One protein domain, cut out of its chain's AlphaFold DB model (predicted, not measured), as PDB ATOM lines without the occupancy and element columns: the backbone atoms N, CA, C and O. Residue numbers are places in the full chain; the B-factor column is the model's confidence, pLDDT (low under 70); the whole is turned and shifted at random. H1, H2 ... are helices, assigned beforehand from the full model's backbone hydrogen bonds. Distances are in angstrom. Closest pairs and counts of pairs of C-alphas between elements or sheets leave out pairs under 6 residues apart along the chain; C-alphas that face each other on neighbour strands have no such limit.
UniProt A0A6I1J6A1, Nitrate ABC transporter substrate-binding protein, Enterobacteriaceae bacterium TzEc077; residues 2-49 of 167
ATOM      1  N   LYS A   2      -8.472 -20.650  -6.268       79.88
ATOM      2  CA  LYS A   2      -9.009 -21.502  -5.182       79.88
ATOM      3  C   LYS A   2      -9.110 -20.814  -3.807       79.88
ATOM      4  O   LYS A   2     -10.149 -20.903  -3.172       79.88
ATOM      5  N   ALA A   3      -8.073 -20.090  -3.375       81.75
ATOM      6  CA  ALA A   3      -8.086 -19.380  -2.088       81.75
ATOM      7  C   ALA A   3      -9.193 -18.310  -2.007       81.75
ATOM      8  O   ALA A   3      -9.887 -18.212  -1.002       81.75
ATOM      9  N   THR A   4      -9.405 -17.556  -3.090       84.12
ATOM     10  CA  THR A   4     -10.481 -16.558  -3.191       84.12
ATOM     11  C   THR A   4     -11.862 -17.207  -3.121       84.12
ATOM     12  O   THR A   4     -12.731 -16.699  -2.420       84.12
ATOM     13  N   GLN A   5     -12.055 -18.354  -3.786       86.38
ATOM     14  CA  GLN A   5     -13.306 -19.112  -3.686       86.38
ATOM     15  C   GLN A   5     -13.562 -19.588  -2.248       86.38
ATOM     16  O   GLN A   5     -14.642 -19.360  -1.721       86.38
ATOM     17  N   ILE A   6     -12.546 -20.139  -1.574       86.19
ATOM     18  CA  ILE A   6     -12.642 -20.574  -0.168       86.19
ATOM     19  C   ILE A   6     -13.029 -19.408   0.755       86.19
ATOM     20  O   ILE A   6     -13.847 -19.578   1.659       86.19
ATOM     21  N   ALA A   7     -12.468 -18.215   0.532       85.38
ATOM     22  CA  ALA A   7     -12.827 -17.028   1.303       85.38
ATOM     23  C   ALA A   7     -14.304 -16.639   1.099       85.38
ATOM     24  O   ALA A   7     -15.003 -16.374   2.074       85.38
ATOM     25  N   ILE A   8     -14.800 -16.663  -0.144       85.38
ATOM     26  CA  ILE A   8     -16.214 -16.395  -0.462       85.38
ATOM     27  C   ILE A   8     -17.137 -17.429   0.184       85.38
ATOM     28  O   ILE A   8     -18.147 -17.059   0.786       85.38
ATOM     29  N   ASP A   9     -16.776 -18.708   0.108       85.94
ATOM     30  CA  ASP A   9     -17.552 -19.794   0.706       85.94
ATOM     31  C   ASP A   9     -17.598 -19.645   2.236       85.94
ATOM     32  O   ASP A   9     -18.653 -19.802   2.851       85.94
ATOM     33  N   THR A  10     -16.483 -19.241   2.850       87.31
ATOM     34  CA  THR A  10     -16.408 -18.949   4.288       87.31
ATOM     35  C   THR A  10     -17.326 -17.783   4.665       87.31
ATOM     36  O   THR A  10     -18.082 -17.882   5.628       87.31
ATOM     37  N   LEU A  11     -17.329 -16.693   3.890       86.00
ATOM     38  CA  LEU A  11     -18.221 -15.549   4.124       86.00
ATOM     39  C   LEU A  11     -19.704 -15.930   4.017       86.00
ATOM     40  O   LEU A  11     -20.520 -15.419   4.786       86.00
ATOM     41  N   LYS A  12     -20.047 -16.856   3.114       84.69
ATOM     42  CA  LYS A  12     -21.400 -17.412   2.998       84.69
ATOM     43  C   LYS A  12     -21.789 -18.214   4.244       84.69
ATOM     44  O   LYS A  12     -22.876 -18.015   4.775       84.69
ATOM     45  N   VAL A  13     -20.896 -19.071   4.749       86.75
ATOM     46  CA  VAL A  13     -21.117 -19.830   5.998       86.75
ATOM     47  C   VAL A  13     -21.299 -18.898   7.203       86.75
ATOM     48  O   VAL A  13     -22.119 -19.172   8.073       86.75
ATOM     49  N   LEU A  14     -20.582 -17.773   7.242       89.31
ATOM     50  CA  LEU A  14     -20.675 -16.779   8.316       89.31
ATOM     51  C   LEU A  14     -21.906 -15.853   8.218       89.31
ATOM     52  O   LEU A  14     -22.034 -14.937   9.032       89.31
ATOM     53  N   GLY A  15     -22.785 -16.039   7.224       84.31
ATOM     54  CA  GLY A  15     -23.947 -15.169   6.999       84.31
ATOM     55  C   GLY A  15     -23.563 -13.722   6.673       84.31
ATOM     56  O   GLY A  15     -24.277 -12.789   7.025       84.31
ATOM     57  N   LYS A  16     -22.378 -13.519   6.080       80.62
ATOM     58  CA  LYS A  16     -21.854 -12.203   5.671       80.62
ATOM     59  C   LYS A  16     -21.982 -11.958   4.168       80.62
ATOM     60  O   LYS A  16     -21.538 -10.918   3.688       80.62
ATOM     61  N   ASN A  17     -22.547 -12.911   3.432       70.88
ATOM     62  CA  ASN A  17     -22.835 -12.787   2.013       70.88
ATOM     63  C   ASN A  17     -24.035 -13.667   1.633       70.88
ATOM     64  O   ASN A  17     -23.970 -14.892   1.759       70.88
ATOM     65  N   ASP A  18     -25.071 -13.033   1.091       65.19
ATOM     66  CA  ASP A  18     -26.354 -13.671   0.777       65.19
ATOM     67  C   ASP A  18     -26.478 -13.997  -0.727       65.19
ATOM     68  O   ASP A  18     -27.453 -14.608  -1.166       65.19
ATOM     69  N   GLY A  19     -25.480 -13.603  -1.531       69.19
ATOM     70  CA  GLY A  19     -25.456 -13.761  -2.986       69.19
ATOM     71  C   GLY A  19     -24.454 -14.799  -3.503       69.19
ATOM     72  O   GLY A  19     -23.478 -15.166  -2.841       69.19
ATOM     73  N   THR A  20     -24.666 -15.261  -4.738       68.69
ATOM     74  CA  THR A  20     -23.703 -16.082  -5.485       68.69
ATOM     75  C   THR A  20     -22.638 -15.191  -6.133       68.69
ATOM     76  O   THR A  20     -22.874 -14.542  -7.149       68.69
ATOM     77  N   LEU A  21     -21.442 -15.144  -5.541       77.38
ATOM     78  CA  LEU A  21     -20.275 -14.477  -6.127       77.38
ATOM     79  C   LEU A  21     -19.526 -15.454  -7.043       77.38
ATOM     80  O   LEU A  21     -19.031 -16.481  -6.583       77.38
ATOM     81  N   ASP A  22     -19.420 -15.120  -8.330       80.44
ATOM     82  CA  ASP A  22     -18.595 -15.853  -9.295       80.44
ATOM     83  C   ASP A  22     -17.207 -15.214  -9.389       80.44
ATOM     84  O   ASP A  22     -17.031 -14.159 -10.002       80.44
ATOM     85  N   VAL A  23     -16.209 -15.875  -8.800       81.44
ATOM     86  CA  VAL A  23     -14.806 -15.432  -8.791       81.44
ATOM     87  C   VAL A  23     -14.274 -15.151 -10.197       81.44
ATOM     88  O   VAL A  23     -13.458 -14.247 -10.374       81.44
ATOM     89  N   ASN A  24     -14.734 -15.890 -11.211       81.31
ATOM     90  CA  ASN A  24     -14.210 -15.762 -12.569       81.31
ATOM     91  C   ASN A  24     -14.677 -14.487 -13.276       81.31
ATOM     92  O   ASN A  24     -14.054 -14.094 -14.255       81.31
ATOM     93  N   LYS A  25     -15.729 -13.824 -12.780       84.38
ATOM     94  CA  LYS A  25     -16.158 -12.517 -13.298       84.38
ATOM     95  C   LYS A  25     -15.330 -11.355 -12.753       84.38
ATOM     96  O   LYS A  25     -15.321 -10.293 -13.362       84.38
ATOM     97  N   PHE A  26     -14.661 -11.546 -11.615       80.75
ATOM     98  CA  PHE A  26     -13.882 -10.498 -10.947       80.75
ATOM     99  C   PHE A  26     -12.372 -10.642 -11.152       80.75
ATOM    100  O   PHE A  26     -11.651  -9.653 -11.064       80.75
ATOM    101  N   ILE A  27     -11.880 -11.859 -11.400       85.56
ATOM    102  CA  ILE A  27     -10.459 -12.104 -11.665       85.56
ATOM    103  C   ILE A  27     -10.214 -12.092 -13.172       85.56
ATOM    104  O   ILE A  27     -10.488 -13.080 -13.852       85.56
ATOM    105  N   ASP A  28      -9.621 -11.004 -13.656       88.69
ATOM    106  CA  ASP A  28      -8.992 -10.941 -14.972       88.69
ATOM    107  C   ASP A  28      -7.481 -11.184 -14.828       88.69
ATOM    108  O   ASP A  28      -6.771 -10.421 -14.173       88.69
ATOM    109  N   ASP A  29      -6.996 -12.288 -15.399       89.50
ATOM    110  CA  ASP A  29      -5.583 -12.668 -15.390       89.50
ATOM    111  C   ASP A  29      -4.891 -12.495 -16.748       89.50
ATOM    112  O   ASP A  29      -3.765 -12.973 -16.913       89.50
ATOM    113  N   GLN A  30      -5.521 -11.804 -17.708       92.94
ATOM    114  CA  GLN A  30      -4.976 -11.606 -19.053       92.94
ATOM    115  C   GLN A  30      -3.592 -10.945 -19.021       92.94
ATOM    116  O   GLN A  30      -2.644 -11.487 -19.579       92.94
ATOM    117  N   TYR A  31      -3.428  -9.854 -18.271       93.50
ATOM    118  CA  TYR A  31      -2.140  -9.153 -18.170       93.50
ATOM    119  C   TYR A  31      -1.030 -10.012 -17.551       93.50
ATOM    120  O   TYR A  31       0.140  -9.879 -17.907       93.50
ATOM    121  N   ILE A  32      -1.385 -10.911 -16.627       91.56
ATOM    122  CA  ILE A  32      -0.420 -11.838 -16.028       91.56
ATOM    123  C   ILE A  32      -0.022 -12.892 -17.064       91.56
ATOM    124  O   ILE A  32       1.164 -13.160 -17.229       91.56
ATOM    125  N   LYS A  33      -0.983 -13.454 -17.808       93.50
ATOM    126  CA  LYS A  33      -0.698 -14.390 -18.909       93.50
ATOM    127  C   LYS A  33       0.205 -13.765 -19.970       93.50
ATOM    128  O   LYS A  33       1.183 -14.400 -20.361       93.50
ATOM    129  N   ASP A  34      -0.069 -12.524 -20.364       95.94
ATOM    130  CA  ASP A  34       0.733 -11.789 -21.346       95.94
ATOM    131  C   ASP A  34       2.171 -11.581 -20.847       95.94
ATOM    132  O   ASP A  34       3.128 -11.820 -21.582       95.94
ATOM    133  N   ALA A  35       2.348 -11.218 -19.571       94.75
ATOM    134  CA  ALA A  35       3.671 -11.080 -18.963       94.75
ATOM    135  C   ALA A  35       4.440 -12.414 -18.905       94.75
ATOM    136  O   ALA A  35       5.645 -12.445 -19.167       94.75
ATOM    137  N   PHE A  36       3.754 -13.522 -18.600       95.00
ATOM    138  CA  PHE A  36       4.348 -14.861 -18.626       95.00
ATOM    139  C   PHE A  36       4.793 -15.239 -20.039       95.00
ATOM    140  O   PHE A  36       5.927 -15.681 -20.217       95.00
ATOM    141  N   GLN A  37       3.955 -14.987 -21.047       94.12
ATOM    142  CA  GLN A  37       4.299 -15.227 -22.446       94.12
ATOM    143  C   GLN A  37       5.499 -14.379 -22.890       94.12
ATOM    144  O   GLN A  37       6.435 -14.914 -23.482       94.12
ATOM    145  N   ALA A  38       5.515 -13.084 -22.558       95.06
ATOM    146  CA  ALA A  38       6.631 -12.185 -22.857       95.06
ATOM    147  C   ALA A  38       7.943 -12.613 -22.173       95.06
ATOM    148  O   ALA A  38       9.025 -12.367 -22.701       95.06
ATOM    149  N   SER A  39       7.846 -13.286 -21.023       93.62
ATOM    150  CA  SER A  39       8.991 -13.811 -20.267       93.62
ATOM    151  C   SER A  39       9.391 -15.240 -20.667       93.62
ATOM    152  O   SER A  39      10.308 -15.797 -20.069       93.62
ATOM    153  N   GLY A  40       8.705 -15.862 -21.638       93.62
ATOM    154  CA  GLY A  40       8.939 -17.260 -22.028       93.62
ATOM    155  C   GLY A  40       8.551 -18.292 -20.957       93.62
ATOM    156  O   GLY A  40       9.075 -19.404 -20.957       93.62
ATOM    157  N   LEU A  41       7.658 -17.931 -20.030       94.00
ATOM    158  CA  LEU A  41       7.213 -18.756 -18.905       94.00
ATOM    159  C   LEU A  41       5.823 -19.369 -19.161       94.00
ATOM    160  O   LEU A  41       4.990 -18.803 -19.867       94.00
ATOM    161  N   ASN A  42       5.533 -20.515 -18.534       92.44
ATOM    162  CA  ASN A  42       4.242 -21.202 -18.654       92.44
ATOM    163  C   ASN A  42       3.295 -20.827 -17.503       92.44
ATOM    164  O   ASN A  42       3.423 -21.326 -16.383       92.44
ATOM    165  N   TYR A  43       2.306 -19.980 -17.800       90.88
ATOM    166  CA  TYR A  43       1.320 -19.518 -16.817       90.88
ATOM    167  C   TYR A  43       0.537 -20.663 -16.161       90.88
ATOM    168  O   TYR A  43       0.401 -20.697 -14.941       90.88
ATOM    169  N   SER A  44       0.038 -21.621 -16.947       89.00
ATOM    170  CA  SER A  44      -0.778 -22.727 -16.426       89.00
ATOM    171  C   SER A  44       0.021 -23.642 -15.500       89.00
ATOM    172  O   SER A  44      -0.508 -24.098 -14.487       89.00
ATOM    173  N   GLN A  45       1.295 -23.879 -15.822       89.75
ATOM    174  CA  GLN A  45       2.204 -24.645 -14.970       89.75
ATOM    175  C   GLN A  45       2.470 -23.912 -13.651       89.75
ATOM    176  O   GLN A  45       2.329 -24.513 -12.591       89.75
ATOM    177  N   GLN A  46       2.780 -22.613 -13.703       87.31
ATOM    178  CA  GLN A  46       3.067 -21.833 -12.498       87.31
ATOM    179  C   GLN A  46       1.828 -21.624 -11.620       87.31
ATOM    180  O   GLN A  46       1.935 -21.595 -10.399       87.31
ATOM    181  N   LEU A  47       0.638 -21.514 -12.218       86.81
ATOM    182  CA  LEU A  47      -0.624 -21.407 -11.482       86.81
ATOM    183  C   LEU A  47      -0.943 -22.680 -10.679       86.81
ATOM    184  O   LEU A  47      -1.623 -22.606  -9.655       86.81
ATOM    185  N   ALA A  48      -0.485 -23.838 -11.158       86.69
ATOM    186  CA  ALA A  48      -0.638 -25.121 -10.479       86.69
ATOM    187  C   ALA A  48       0.475 -25.398  -9.454       86.69
ATOM    188  O   ALA A  48       0.341 -26.325  -8.655       86.69
ATOM    189  N   ASP A  49       1.553 -24.612  -9.469       83.38
ATOM    190  CA  ASP A  49       2.700 -24.796  -8.592       83.38
ATOM    191  C   ASP A  49       2.494 -24.082  -7.248       83.38
ATOM    192  O   ASP A  49       2.453 -22.856  -7.153       83.38
TER     193      ASP A  49
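What this domain is: This is residues 2 to 49 of the 167 residues of the protein "Nitrate ABC transporter substrate-binding protein" of Enterobacteriaceae bacterium TzEc077 (UniProt A0A6I1J6A1). The chain makes a long, narrow open loop: H1 lies along one side at one end, the chain turns back past it through the small H2, runs on to H3 at the other end, and turns back again into H4. H1 and H4 stay apart, and the loop is not closed between them. The printed part has 48 residues with four named helices, H1 to H4 in order, and no named strand; its class is all helix. It is only just extended, close to loose, with a radius of gyration of the C-alphas of 14.6 A and spans of 44 by 20 by 10 A.

How they stand to each other: H1, residues 2 to 13, is close to but not clearly touching H2, residues 23 to 26; their closest C-alphas, of Gln 5 and Val 23, are 6.5 A apart. H2 and H3, residues 30 to 38, are apart. H3 and H4, residues 43 to 48, touch, their closest C-alphas, of Phe 36 and Tyr 43, 5.8 A apart; they run opposite ways at a steep tilt of 70.0 degrees, only just short of about perpendicular. Every O i to N i+4 pair is within hydrogen-bond range in H1, H3 and H4; H2 is too short for one.

Where its parts are: H1 begins at C-alpha 2 (-9.009, -21.502, -5.182) and is 16.6 A long. H2 measures 5.5 A, H3 12.2 A and H4 8.7 A, ending at C-alpha 48 (-0.638, -25.121, -10.479).

The domain as a whole: The C-alphas farthest apart, of Gly 15 and Gly 40, are 43.9 A apart. The printed part has no cut and no long link. Residues 18 to 20 are under pLDDT 70.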